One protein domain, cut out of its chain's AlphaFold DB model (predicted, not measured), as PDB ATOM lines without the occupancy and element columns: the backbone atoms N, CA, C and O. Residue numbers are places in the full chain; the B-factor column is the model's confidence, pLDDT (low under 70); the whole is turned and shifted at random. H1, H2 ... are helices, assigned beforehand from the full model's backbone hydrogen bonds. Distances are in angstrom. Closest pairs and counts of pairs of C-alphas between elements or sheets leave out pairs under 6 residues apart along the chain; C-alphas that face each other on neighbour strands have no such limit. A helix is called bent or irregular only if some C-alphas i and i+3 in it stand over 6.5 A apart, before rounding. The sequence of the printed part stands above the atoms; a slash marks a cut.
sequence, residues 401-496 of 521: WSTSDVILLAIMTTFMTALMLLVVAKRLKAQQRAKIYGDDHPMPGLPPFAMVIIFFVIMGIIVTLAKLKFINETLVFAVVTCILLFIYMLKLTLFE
ATOM      1  N   TRP A 401      -5.057  -2.134  -9.728       79.06
ATOM      2  CA  TRP A 401      -4.905  -1.292  -8.545       79.06
ATOM      3  C   TRP A 401      -3.495  -1.404  -7.958       79.06
ATOM      4  O   TRP A 401      -3.143  -2.435  -7.385       79.06
ATOM      5  N   SER A 402      -2.712  -0.324  -8.040       83.12
ATOM      6  CA  SER A 402      -1.445  -0.224  -7.312       83.12
ATOM      7  C   SER A 402      -1.703  -0.321  -5.810       83.12
ATOM      8  O   SER A 402      -2.659   0.266  -5.295       83.12
ATOM      9  N   THR A 403      -0.819  -0.993  -5.070       84.25
ATOM     10  CA  THR A 403      -0.893  -1.081  -3.602       84.25
ATOM     11  C   THR A 403      -0.993   0.307  -2.956       84.25
ATOM     12  O   THR A 403      -1.722   0.490  -1.981       84.25
ATOM     13  N   SER A 404      -0.325   1.308  -3.540       86.62
ATOM     14  CA  SER A 404      -0.410   2.715  -3.128       86.62
ATOM     15  C   SER A 404      -1.816   3.299  -3.287       86.62
ATOM     16  O   SER A 404      -2.285   3.998  -2.389       86.62
ATOM     17  N   ASP A 405      -2.509   2.982  -4.382       89.50
ATOM     18  CA  ASP A 405      -3.849   3.497  -4.684       89.50
ATOM     19  C   ASP A 405      -4.912   2.822  -3.809       89.50
ATOM     20  O   ASP A 405      -5.829   3.488  -3.331       89.50
ATOM     21  N   VAL A 406      -4.750   1.525  -3.514       90.56
ATOM     22  CA  VAL A 406      -5.588   0.806  -2.535       90.56
ATOM     23  C   VAL A 406      -5.450   1.433  -1.145       90.56
ATOM     24  O   VAL A 406      -6.456   1.719  -0.492       90.56
ATOM     25  N   ILE A 407      -4.216   1.700  -0.699       92.12
ATOM     26  CA  ILE A 407      -3.941   2.351   0.593       92.12
ATOM     27  C   ILE A 407      -4.526   3.772   0.622       92.12
ATOM     28  O   ILE A 407      -5.173   4.153   1.601       92.12
ATOM     29  N   LEU A 408      -4.358   4.547  -0.451       91.75
ATOM     30  CA  LEU A 408      -4.897   5.903  -0.570       91.75
ATOM     31  C   LEU A 408      -6.436   5.907  -0.543       91.75
ATOM     32  O   LEU A 408      -7.031   6.678   0.214       91.75
ATOM     33  N   LEU A 409      -7.091   5.003  -1.278       93.00
ATOM     34  CA  LEU A 409      -8.547   4.846  -1.270       93.00
ATOM     35  C   LEU A 409      -9.069   4.415   0.114       93.00
ATOM     36  O   LEU A 409     -10.096   4.925   0.572       93.00
ATOM     37  N   ALA A 410      -8.352   3.536   0.822       94.25
ATOM     38  CA  ALA A 410      -8.682   3.130   2.191       94.25
ATOM     39  C   ALA A 410      -8.559   4.296   3.195       94.25
ATOM     40  O   ALA A 410      -9.463   4.524   4.005       94.25
ATOM     41  N   ILE A 411      -7.492   5.097   3.114       94.75
ATOM     42  CA  ILE A 411      -7.312   6.302   3.946       94.75
ATOM     43  C   ILE A 411      -8.413   7.336   3.653       94.75
ATOM     44  O   ILE A 411      -8.979   7.932   4.570       94.75
ATOM     45  N   MET A 412      -8.779   7.527   2.386       93.81
ATOM     46  CA  MET A 412      -9.825   8.481   2.011       93.81
ATOM     47  C   MET A 412     -11.226   8.032   2.429       93.81
ATOM     48  O   MET A 412     -11.989   8.836   2.961       93.81
ATOM     49  N   THR A 413     -11.579   6.760   2.240       94.00
ATOM     50  CA  THR A 413     -12.891   6.233   2.658       94.00
ATOM     51  C   THR A 413     -13.038   6.209   4.182       94.00
ATOM     52  O   THR A 413     -14.082   6.610   4.704       94.00
ATOM     53  N   THR A 414     -11.983   5.859   4.927       93.81
ATOM     54  CA  THR A 414     -11.983   5.986   6.396       93.81
ATOM     55  C   THR A 414     -12.099   7.448   6.845       93.81
ATOM     56  O   THR A 414     -12.912   7.745   7.723       93.81
ATOM     57  N   PHE A 415     -11.419   8.396   6.192       93.06
ATOM     58  CA  PHE A 415     -11.595   9.829   6.469       93.06
ATOM     59  C   PHE A 415     -13.023  10.328   6.164       93.06
ATOM     60  O   PHE A 415     -13.613  11.040   6.983       93.06
ATOM     61  N   MET A 416     -13.629   9.903   5.048       93.25
ATOM     62  CA  MET A 416     -15.022  10.231   4.711       93.25
ATOM     63  C   MET A 416     -16.016   9.679   5.743       93.25
ATOM     64  O   MET A 416     -16.885  10.429   6.195       93.25
ATOM     65  N   THR A 417     -15.885   8.414   6.170       93.31
ATOM     66  CA  THR A 417     -16.756   7.855   7.227       93.31
ATOM     67  C   THR A 417     -16.616   8.631   8.541       93.31
ATOM     68  O   THR A 417     -17.627   8.964   9.163       93.31
ATOM     69  N   ALA A 418     -15.394   9.003   8.939       94.69
ATOM     70  CA  ALA A 418     -15.141   9.777  10.153       94.69
ATOM     71  C   ALA A 418     -15.768  11.184  10.098       94.69
ATOM     72  O   ALA A 418     -16.475  11.580  11.032       94.69
ATOM     73  N   LEU A 419     -15.586  11.923   8.994       91.25
ATOM     74  CA  LEU A 419     -16.251  13.217   8.784       91.25
ATOM     75  C   LEU A 419     -17.778  13.080   8.813       91.25
ATOM     76  O   LEU A 419     -18.459  13.894   9.445       91.25
ATOM     77  N   MET A 420     -18.323  12.039   8.179       92.50
ATOM     78  CA  MET A 420     -19.764  11.810   8.121       92.50
ATOM     79  C   MET A 420     -20.362  11.520   9.505       92.50
ATOM     80  O   MET A 420     -21.385  12.104   9.876       92.50
ATOM     81  N   LEU A 421     -19.697  10.690  10.314       91.75
ATOM     82  CA  LEU A 421     -20.096  10.423  11.699       91.75
ATOM     83  C   LEU A 421     -20.074  11.700  12.554       91.75
ATOM     84  O   LEU A 421     -21.004  11.929  13.329       91.75
ATOM     85  N   LEU A 422     -19.073  12.571  12.381       91.06
ATOM     86  CA  LEU A 422     -19.004  13.867  13.071       91.06
ATOM     87  C   LEU A 422     -20.137  14.818  12.649       91.06
ATOM     88  O   LEU A 422     -20.724  15.490  13.505       91.06
ATOM     89  N   VAL A 423     -20.486  14.857  11.358       89.88
ATOM     90  CA  VAL A 423     -21.629  15.627  10.832       89.88
ATOM     91  C   VAL A 423     -22.947  15.128  11.432       89.88
ATOM     92  O   VAL A 423     -23.722  15.932  11.962       89.88
ATOM     93  N   VAL A 424     -23.189  13.813  11.422       89.88
ATOM     94  CA  VAL A 424     -24.400  13.206  11.999       89.88
ATOM     95  C   VAL A 424     -24.473  13.452  13.510       89.88
ATOM     96  O   VAL A 424     -25.510  13.899  14.001       89.88
ATOM     97  N   ALA A 425     -23.374  13.266  14.249       90.50
ATOM     98  CA  ALA A 425     -23.324  13.509  15.692       90.50
ATOM     99  C   ALA A 425     -23.628  14.975  16.059       90.50
ATOM    100  O   ALA A 425     -24.409  15.231  16.982       90.50
ATOM    101  N   LYS A 426     -23.080  15.949  15.314       88.62
ATOM    102  CA  LYS A 426     -23.402  17.376  15.501       88.62
ATOM    103  C   LYS A 426     -24.877  17.669  15.208       88.62
ATOM    104  O   LYS A 426     -25.530  18.327  16.018       88.62
ATOM    105  N   ARG A 427     -25.434  17.141  14.111       86.94
ATOM    106  CA  ARG A 427     -26.853  17.339  13.756       86.94
ATOM    107  C   ARG A 427     -27.814  16.727  14.776       86.94
ATOM    108  O   ARG A 427     -28.762  17.400  15.171       86.94
ATOM    109  N   LEU A 428     -27.547  15.512  15.261       88.44
ATOM    110  CA  LEU A 428     -28.350  14.881  16.317       88.44
ATOM    111  C   LEU A 428     -28.314  15.700  17.619       88.44
ATOM    112  O   LEU A 428     -29.354  15.911  18.241       88.44
ATOM    113  N   LYS A 429     -27.147  16.236  18.002       88.88
ATOM    114  CA  LYS A 429     -27.006  17.120  19.173       88.88
ATOM    115  C   LYS A 429     -27.761  18.448  19.004       88.88
ATOM    116  O   LYS A 429     -28.334  18.945  19.973       88.88
ATOM    117  N   ALA A 430     -27.803  19.004  17.791       85.31
ATOM    118  CA  ALA A 430     -28.600  20.192  17.478       85.31
ATOM    119  C   ALA A 430     -30.114  19.916  17.574       85.31
ATOM    120  O   ALA A 430     -30.825  20.661  18.244       85.31
ATOM    121  N   GLN A 431     -30.597  18.803  17.009       85.38
ATOM    122  CA  GLN A 431     -32.006  18.392  17.122       85.38
ATOM    123  C   GLN A 431     -32.425  18.094  18.571       85.38
ATOM    124  O   GLN A 431     -33.531  18.446  18.981       85.38
ATOM    125  N   GLN A 432     -31.541  17.497  19.380       88.00
ATOM    126  CA  GLN A 432     -31.789  17.300  20.813       88.00
ATOM    127  C   GLN A 432     -31.931  18.630  21.562       88.00
ATOM    128  O   GLN A 432     -32.825  18.751  22.393       88.00
ATOM    129  N   ARG A 433     -31.096  19.636  21.254       85.56
ATOM    130  CA  ARG A 433     -31.238  20.991  21.813       85.56
ATOM    131  C   ARG A 433     -32.568  21.626  21.406       85.56
ATOM    132  O   ARG A 433     -33.283  22.094  22.282       85.56
ATOM    133  N   ALA A 434     -32.925  21.582  20.123       84.00
ATOM    134  CA  ALA A 434     -34.191  22.121  19.617       84.00
ATOM    135  C   ALA A 434     -35.403  21.578  20.392       84.00
ATOM    136  O   ALA A 434     -36.191  22.341  20.943       84.00
ATOM    137  N   LYS A 435     -35.469  20.247  20.547       85.12
ATOM    138  CA  LYS A 435     -36.543  19.558  21.278       85.12
ATOM    139  C   LYS A 435     -36.613  19.907  22.776       85.12
ATOM    140  O   LYS A 435     -37.656  19.700  23.386       85.12
ATOM    141  N   ILE A 436     -35.531  20.409  23.376       89.25
ATOM    142  CA  ILE A 436     -35.508  20.845  24.783       89.25
ATOM    143  C   ILE A 436     -36.022  22.284  24.937       89.25
ATOM    144  O   ILE A 436     -36.619  22.593  25.963       89.25
ATOM    145  N   TYR A 437     -35.819  23.150  23.940       85.62
ATOM    146  CA  TYR A 437     -36.206  24.566  24.021       85.62
ATOM    147  C   TYR A 437     -37.642  24.871  23.571       85.62
ATOM    148  O   TYR A 437     -38.091  25.993  23.781       85.62
ATOM    149  N   GLY A 438     -38.369  23.904  22.996       84.44
ATOM    150  CA  GLY A 438     -39.779  24.087  22.608       84.44
ATOM    151  C   GLY A 438     -39.996  25.093  21.470       84.44
ATOM    152  O   GLY A 438     -41.078  25.652  21.344       84.44
ATOM    153  N   ASP A 439     -38.959  25.348  20.671       74.94
ATOM    154  CA  ASP A 439     -39.004  26.254  19.521       74.94
ATOM    155  C   ASP A 439     -39.653  25.503  18.337       74.94
ATOM    156  O   ASP A 439     -38.966  24.810  17.584       74.94
ATOM    157  N   ASP A 440     -40.987  25.577  18.220       79.56
ATOM    158  CA  ASP A 440     -41.816  24.834  17.242       79.56
ATOM    159  C   ASP A 440     -41.558  25.217  15.766       79.56
ATOM    160  O   ASP A 440     -42.179  24.680  14.843       79.56
ATOM    161  N   HIS A 441     -40.624  26.133  15.500       78.00
ATOM    162  CA  HIS A 441     -40.226  26.491  14.146       78.00
ATOM    163  C   HIS A 441     -39.585  25.298  13.397       78.00
ATOM    164  O   HIS A 441     -38.606  24.710  13.873       78.00
ATOM    165  N   PRO A 442     -40.071  24.947  12.186       73.56
ATOM    166  CA  PRO A 442     -39.552  23.814  11.426       73.56
ATOM    167  C   PRO A 442     -38.092  24.065  11.029       73.56
ATOM    168  O   PRO A 442     -37.788  24.957  10.237       73.56
ATOM    169  N   MET A 443     -37.173  23.278  11.594       69.25
ATOM    170  CA  MET A 443     -35.739  23.507  11.416       69.25
ATOM    171  C   MET A 443     -35.300  23.328   9.952       69.25
ATOM    172  O   MET A 443     -35.407  22.219   9.424       69.25
ATOM    173  N   PRO A 444     -34.732  24.364   9.299       69.06
ATOM    174  CA  PRO A 444     -34.307  24.266   7.909       69.06
ATOM    175  C   PRO A 444     -33.053  23.388   7.777       69.06
ATOM    176  O   PRO A 444     -31.943  23.768   8.159       69.06
ATOM    177  N   GLY A 445     -33.218  22.193   7.211       75.50
ATOM    178  CA  GLY A 445     -32.110  21.294   6.901       75.50
ATOM    179  C   GLY A 445     -32.551  19.884   6.519       75.50
ATOM    180  O   GLY A 445     -33.652  19.449   6.842       75.50
ATOM    181  N   LEU A 446     -31.658  19.152   5.850       82.56
ATOM    182  CA  LEU A 446     -31.886  17.747   5.518       82.56
ATOM    183  C   LEU A 446     -31.880  16.892   6.806       82.56
ATOM    184  O   LEU A 446     -30.955  17.045   7.615       82.56
ATOM    185  N   PRO A 447     -32.858  15.989   7.026       88.94
ATOM    186  CA  PRO A 447     -32.865  15.128   8.207       88.94
ATOM    187  C   PRO A 447     -31.637  14.194   8.228       88.94
ATOM    188  O   PRO A 447     -31.222  13.716   7.169       88.94
ATOM    189  N   PRO A 448     -31.066  13.864   9.410       87.25
ATOM    190  CA  PRO A 448     -29.844  13.056   9.497       87.25
ATOM    191  C   PRO A 448     -29.937  11.696   8.795       87.25
ATOM    192  O   PRO A 448     -28.953  11.239   8.225       87.25
ATOM    193  N   PHE A 449     -31.122  11.079   8.786       88.44
ATOM    194  CA  PHE A 449     -31.372   9.808   8.104       88.44
ATOM    195  C   PHE A 449     -31.180   9.900   6.581       88.44
ATOM    196  O   PHE A 449     -30.514   9.051   5.997       88.44
ATOM    197  N   ALA A 450     -31.666  10.972   5.944       89.75
ATOM    198  CA  ALA A 450     -31.459  11.195   4.513       89.75
ATOM    199  C   ALA A 450     -29.979  11.457   4.182       89.75
ATOM    200  O   ALA A 450     -29.486  10.977   3.167       89.75
ATOM    201  N   MET A 451     -29.243  12.144   5.065       89.31
ATOM    202  CA  MET A 451     -27.790  12.283   4.913       89.31
ATOM    203  C   MET A 451     -27.062  10.932   5.004       89.31
ATOM    204  O   MET A 451     -26.176  10.674   4.196       89.31
ATOM    205  N   VAL A 452     -27.454  10.045   5.927       88.62
ATOM    206  CA  VAL A 452     -26.894   8.682   6.015       88.62
ATOM    207  C   VAL A 452     -27.190   7.861   4.752       88.62
ATOM    208  O   VAL A 452     -26.291   7.187   4.257       88.62
ATOM    209  N   ILE A 453     -28.395   7.962   4.179       93.50
ATOM    210  CA  ILE A 453     -28.733   7.304   2.901       93.50
ATOM    211  C   ILE A 453     -27.838   7.814   1.762       93.50
ATOM    212  O   ILE A 453     -27.241   7.005   1.057       93.50
ATOM    213  N   ILE A 454     -27.696   9.136   1.610       90.81
ATOM    214  CA  ILE A 454     -26.839   9.737   0.571       90.81
ATOM    215  C   ILE A 454     -25.388   9.255   0.710       90.81
ATOM    216  O   ILE A 454     -24.753   8.928  -0.290       90.81
ATOM    217  N   PHE A 455     -24.875   9.141   1.938       92.50
ATOM    218  CA  PHE A 455     -23.536   8.606   2.181       92.50
ATOM    219  C   PHE A 455     -23.385   7.142   1.732       92.50
ATOM    220  O   PHE A 455     -22.398   6.812   1.076       92.50
ATOM    221  N   PHE A 456     -24.363   6.274   2.012       93.69
ATOM    222  CA  PHE A 456     -24.327   4.890   1.524       93.69
ATOM    223  C   PHE A 456     -24.415   4.794  -0.006       93.69
ATOM    224  O   PHE A 456     -23.726   3.961  -0.589       93.69
ATOM    225  N   VAL A 457     -25.184   5.667  -0.668       95.12
ATOM    226  CA  VAL A 457     -25.220   5.748  -2.142       95.12
ATOM    227  C   VAL A 457     -23.852   6.156  -2.703       95.12
ATOM    228  O   VAL A 457     -23.349   5.502  -3.612       95.12
ATOM    229  N   ILE A 458     -23.208   7.174  -2.123       92.88
ATOM    230  CA  ILE A 458     -21.861   7.625  -2.513       92.88
ATOM    231  C   ILE A 458     -20.822   6.505  -2.343       92.88
ATOM    232  O   ILE A 458     -20.055   6.234  -3.264       92.88
ATOM    233  N   MET A 459     -20.827   5.808  -1.202       93.69
ATOM    234  CA  MET A 459     -19.941   4.659  -0.972       93.69
ATOM    235  C   MET A 459     -20.219   3.509  -1.954       93.69
ATOM    236  O   MET A 459     -19.280   2.881  -2.439       93.69
ATOM    237  N   GLY A 460     -21.488   3.260  -2.295       94.38
ATOM    238  CA  GLY A 460     -21.880   2.279  -3.309       94.38
ATOM    239  C   GLY A 460     -21.366   2.624  -4.711       94.38
ATOM    240  O   GLY A 460     -20.908   1.731  -5.423       94.38
ATOM    241  N   ILE A 461     -21.359   3.910  -5.083       93.38
ATOM    242  CA  ILE A 461     -20.766   4.389  -6.343       93.38
ATOM    243  C   ILE A 461     -19.250   4.155  -6.339       93.38
ATOM    244  O   ILE A 461     -18.744   3.557  -7.283       93.38
ATOM    245  N   ILE A 462     -18.539   4.530  -5.267       93.69
ATOM    246  CA  ILE A 462     -17.082   4.311  -5.146       93.69
ATOM    247  C   ILE A 462     -16.735   2.819  -5.277       93.69
ATOM    248  O   ILE A 462     -15.845   2.463  -6.045       93.69
ATOM    249  N   VAL A 463     -17.462   1.931  -4.589       92.94
ATOM    250  CA  VAL A 463     -17.243   0.472  -4.674       92.94
ATOM    251  C   VAL A 463     -17.581  -0.080  -6.065       92.94
ATOM    252  O   VAL A 463     -16.900  -0.987  -6.540       92.94
ATOM    253  N   THR A 464     -18.598   0.464  -6.739       93.44
ATOM    254  CA  THR A 464     -18.959   0.055  -8.108       93.44
ATOM    255  C   THR A 464     -17.890   0.476  -9.117       93.44
ATOM    256  O   THR A 464     -17.430  -0.364  -9.884       93.44
ATOM    257  N   LEU A 465     -17.435   1.733  -9.081       90.81
ATOM    258  CA  LEU A 465     -16.360   2.223  -9.954       90.81
ATOM    259  C   LEU A 465     -15.041   1.471  -9.707       90.81
ATOM    260  O   LEU A 465     -14.373   1.082 -10.663       90.81
ATOM    261  N   ALA A 466     -14.726   1.154  -8.445       89.75
ATOM    262  CA  ALA A 466     -13.556   0.349  -8.101       89.75
ATOM    263  C   ALA A 466     -13.627  -1.085  -8.655       89.75
ATOM    264  O   ALA A 466     -12.621  -1.600  -9.147       89.75
ATOM    265  N   LYS A 467     -14.814  -1.716  -8.639       90.50
ATOM    266  CA  LYS A 467     -15.051  -3.022  -9.283       90.50
ATOM    267  C   LYS A 467     -14.984  -2.969 -10.811       90.50
ATOM    268  O   LYS A 467     -14.572  -3.951 -11.417       90.50
ATOM    269  N   LEU A 468     -15.356  -1.841 -11.414       88.19
ATOM    270  CA  LEU A 468     -15.214  -1.581 -12.852       88.19
ATOM    271  C   LEU A 468     -13.780  -1.188 -13.256       88.19
ATOM    272  O   LEU A 468     -13.539  -0.928 -14.427       88.19
ATOM    273  N   LYS A 469     -12.830  -1.165 -12.306       86.31
ATOM    274  CA  LYS A 469     -11.403  -0.858 -12.509       86.31
ATOM    275  C   LYS A 469     -11.102   0.534 -13.094       86.31
ATOM    276  O   LYS A 469      -9.984   0.779 -13.531       86.31
ATOM    277  N   PHE A 470     -12.040   1.478 -13.026       86.75
ATOM    278  CA  PHE A 470     -11.810   2.876 -13.409       86.75
ATOM    279  C   PHE A 470     -11.006   3.609 -12.317       86.75
ATOM    280  O   PHE A 470     -11.570   4.359 -11.515       86.75
ATOM    281  N   ILE A 471      -9.706   3.307 -12.193       87.81
ATOM    282  CA  ILE A 471      -8.865   3.724 -11.053       87.81
ATOM    283  C   ILE A 471      -8.800   5.251 -10.943       87.81
ATOM    284  O   ILE A 471      -9.125   5.809  -9.892       87.81
ATOM    285  N   ASN A 472      -8.436   5.925 -12.037       86.38
ATOM    286  CA  ASN A 472      -8.258   7.377 -12.081       86.38
ATOM    287  C   ASN A 472      -9.566   8.107 -11.753       86.38
ATOM    288  O   ASN A 472      -9.597   9.028 -10.934       86.38
ATOM    289  N   GLU A 473     -10.665   7.655 -12.348       90.12
ATOM    290  CA  GLU A 473     -12.002   8.220 -12.197       90.12
ATOM    291  C   GLU A 473     -12.523   7.996 -10.772       90.12
ATOM    292  O   GLU A 473     -13.074   8.916 -10.166       90.12
ATOM    293  N   THR A 474     -12.294   6.807 -10.198       93.12
ATOM    294  CA  THR A 474     -12.638   6.483  -8.802       93.12
ATOM    295  C   THR A 474     -11.870   7.372  -7.828       93.12
ATOM    296  O   THR A 474     -12.462   7.913  -6.891       93.12
ATOM    297  N   LEU A 475     -10.565   7.555  -8.051       91.25
ATOM    298  CA  LEU A 475      -9.690   8.368  -7.205       91.25
ATOM    299  C   LEU A 475     -10.105   9.846  -7.268       91.25
ATOM    300  O   LEU A 475     -10.356  10.459  -6.228       91.25
ATOM    301  N   VAL A 476     -10.293  10.405  -8.469       93.38
ATOM    302  CA  VAL A 476     -10.777  11.785  -8.662       93.38
ATOM    303  C   VAL A 476     -12.168  11.982  -8.048       93.38
ATOM    304  O   VAL A 476     -12.379  12.954  -7.315       93.38
ATOM    305  N   PHE A 477     -13.104  11.051  -8.259       93.25
ATOM    306  CA  PHE A 477     -14.441  11.105  -7.659       93.25
ATOM    307  C   PHE A 477     -14.381  11.076  -6.125       93.25
ATOM    308  O   PHE A 477     -15.070  11.859  -5.461       93.25
ATOM    309  N   ALA A 478     -13.514  10.242  -5.544       93.94
ATOM    310  CA  ALA A 478     -13.282  10.199  -4.105       93.94
ATOM    311  C   ALA A 478     -12.664  11.509  -3.574       93.94
ATOM    312  O   ALA A 478     -13.077  11.978  -2.512       93.94
ATOM    313  N   VAL A 479     -11.732  12.143  -4.302       94.62
ATOM    314  CA  VAL A 479     -11.111  13.427  -3.902       94.62
ATOM    315  C   VAL A 479     -12.148  14.549  -3.906       94.62
ATOM    316  O   VAL A 479     -12.293  15.257  -2.907       94.62
ATOM    317  N   VAL A 480     -12.918  14.679  -4.989       95.00
ATOM    318  CA  VAL A 480     -13.985  15.686  -5.104       95.00
ATOM    319  C   VAL A 480     -15.042  15.477  -4.012       95.00
ATOM    320  O   VAL A 480     -15.445  16.436  -3.354       95.00
ATOM    321  N   THR A 481     -15.424  14.227  -3.739       92.94
ATOM    322  CA  THR A 481     -16.359  13.875  -2.659       92.94
ATOM    323  C   THR A 481     -15.812  14.246  -1.274       92.94
ATOM    324  O   THR A 481     -16.523  14.883  -0.492       92.94
ATOM    325  N   CYS A 482     -14.545  13.932  -0.978       92.94
ATOM    326  CA  CYS A 482     -13.851  14.362   0.242       92.94
ATOM    327  C   CYS A 482     -13.920  15.885   0.435       92.94
ATOM    328  O   CYS A 482     -14.282  16.361   1.514       92.94
ATOM    329  N   ILE A 483     -13.609  16.651  -0.615       93.56
ATOM    330  CA  ILE A 483     -13.601  18.119  -0.584       93.56
ATOM    331  C   ILE A 483     -15.017  18.668  -0.360       93.56
ATOM    332  O   ILE A 483     -15.204  19.544   0.486       93.56
ATOM    333  N   LEU A 484     -16.033  18.128  -1.039       91.75
ATOM    334  CA  LEU A 484     -17.430  18.542  -0.857       91.75
ATOM    335  C   LEU A 484     -17.950  18.234   0.558       91.75
ATOM    336  O   LEU A 484     -18.601  19.087   1.166       91.75
ATOM    337  N   LEU A 485     -17.619  17.066   1.124       88.50
ATOM    338  CA  LEU A 485     -17.944  16.721   2.515       88.50
ATOM    339  C   LEU A 485     -17.226  17.640   3.516       88.50
ATOM    340  O   LEU A 485     -17.832  18.062   4.505       88.50
ATOM    341  N   PHE A 486     -15.968  18.005   3.254       89.69
ATOM    342  CA  PHE A 486     -15.211  18.936   4.090       89.69
ATOM    343  C   PHE A 486     -15.780  20.364   4.037       89.69
ATOM    344  O   PHE A 486     -16.012  20.963   5.087       89.69
ATOM    345  N   ILE A 487     -16.108  20.879   2.845       92.06
ATOM    346  CA  ILE A 487     -16.782  22.179   2.666       92.06
ATOM    347  C   ILE A 487     -18.157  22.174   3.348       92.06
ATOM    348  O   ILE A 487     -18.518  23.147   4.014       92.06
ATOM    349  N   TYR A 488     -18.916  21.078   3.251       88.12
ATOM    350  CA  TYR A 488     -20.183  20.929   3.968       88.12
ATOM    351  C   TYR A 488     -19.980  20.971   5.491       88.12
ATOM    352  O   TYR A 488     -20.692  21.699   6.184       88.12
ATOM    353  N   MET A 489     -18.978  20.258   6.017       86.25
ATOM    354  CA  MET A 489     -18.640  20.257   7.445       86.25
ATOM    355  C   MET A 489     -18.222  21.656   7.927       86.25
ATOM    356  O   MET A 489     -18.771  22.132   8.923       86.25
ATOM    357  N   LEU A 490     -17.362  22.358   7.175       87.00
ATOM    358  CA  LEU A 490     -16.998  23.756   7.435       87.00
ATOM    359  C   LEU A 490     -18.220  24.678   7.432       87.00
ATOM    360  O   LEU A 490     -18.362  25.506   8.334       87.00
ATOM    361  N   LYS A 491     -19.143  24.514   6.474       87.12
ATOM    362  CA  LYS A 491     -20.395  25.280   6.430       87.12
ATOM    363  C   LYS A 491     -21.234  25.044   7.689       87.12
ATOM    364  O   LYS A 491     -21.774  26.001   8.236       87.12
ATOM    365  N   LEU A 492     -21.297  23.812   8.202       82.00
ATOM    366  CA  LEU A 492     -21.996  23.520   9.459       82.00
ATOM    367  C   LEU A 492     -21.299  24.080  10.707       82.00
ATOM    368  O   LEU A 492     -21.984  24.305  11.699       82.00
ATOM    369  N   THR A 493     -19.980  24.299  10.695       79.19
ATOM    370  CA  THR A 493     -19.254  24.859  11.852       79.19
ATOM    371  C   THR A 493     -19.126  26.374  11.841       79.19
ATOM    372  O   THR A 493     -19.139  26.982  12.905       79.19
ATOM    373  N   LEU A 494     -18.994  26.990  10.665       77.25
ATOM    374  CA  LEU A 494     -18.847  28.442  10.528       77.25
ATOM    375  C   LEU A 494     -20.205  29.149  10.556       77.25
ATOM    376  O   LEU A 494     -20.325  30.221  11.142       77.25
ATOM    377  N   PHE A 495     -21.244  28.518   9.996       67.25
ATOM    378  CA  PHE A 495     -22.623  29.002  10.075       67.25
ATOM    379  C   PHE A 495     -23.430  28.350  11.213       67.25
ATOM    380  O   PHE A 495     -24.657  28.457  11.228       67.25
ATOM    381  N   GLU A 496     -22.770  27.790  12.241       62.38
ATOM    382  CA  GLU A 496     -23.345  27.748  13.600       62.38
ATOM    383  C   GLU A 496     -23.300  29.181  14.173       62.38
ATOM    384  O   GLU A 496     -22.615  29.487  15.151       62.38
TER     385      GLU A 496
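Overview. This is residues 401 to 496 of the 521 residues of an uncharacterized protein of Fistulifera solaris (UniProt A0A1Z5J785). Three helices make a rod-shaped up-and-down bundle, each helix running against the one before it, with their centres in a triangle. The long helix H1 runs nearly the whole length of the rod, the shorter H2 and H3 form a helical hairpin beside part of it, and residues 435 to 441, of which 435 to 437 belong to H1, stick out at one end. The printed part has 96 residues with three named helices, H1, H2 and H3 in chain order, and no named strand; its class is all helix. The whole is loose, with a radius of gyration of the C-alphas of 16.2 A, and spans 54 by 22 by 15 A.

Along the chain. Begin with H1, the longest helix, residues 403 to 437. Find C-alpha 403 at (-0.893, -1.081, -3.602); from there H1 runs 51.7 A to C-alpha 437 at (-36.206, 24.566, 24.021). H2, residues 448 to 467, measures 28.8 A from first to last C-alpha. H3, residues 471 to 494, covers 34.3 A and ends with C-alpha 494 at (-18.847, 28.442, 10.528). No helix is bent or irregular.

Arrangement. Start from H1 and look at its residues 409 to 423, with which alone it touches H3. The closest C-alphas there, those of Met 416 and Cys 482, are 6.2 A apart. H1 and H3 run the same way at a shallow tilt of 26 degrees. Further along H1, its residues 420 to 428 alone touch H2, and H2 touches H1 with residues 448 to 455 alone. The closest C-alphas of this helical hairpin are those of Val 424 and Pro 448, 6.0 A apart, and the two helices run opposite ways at a shallow tilt of 8 degrees. Now look at the second helical hairpin, H2 and H3, where residues 462 to 466 alone touch residues 471 to 478 alone. Its closest C-alphas are those of Leu 465 and Thr 474, 5.8 A apart, and its helices run opposite ways at a shallow tilt of 18 degrees. In the backbones of H1, H2 and H3, every O i to N i+4 pair is within hydrogen-bond range.

Size, cuts and confidence. Look for the two C-alphas farthest apart at Ser 402 and Gly 438, 54.4 A from each other. The link from H1 to H2 has 10 residues and is short; the link from H2 to H3 has 3 residues and is tight. The printed part has no cut from 401 to 496. In the B-factor column you will find a mean pLDDT of the printed part of 88.1, with low confidence, under 70, at residues 443 to 444 and 495 to 496.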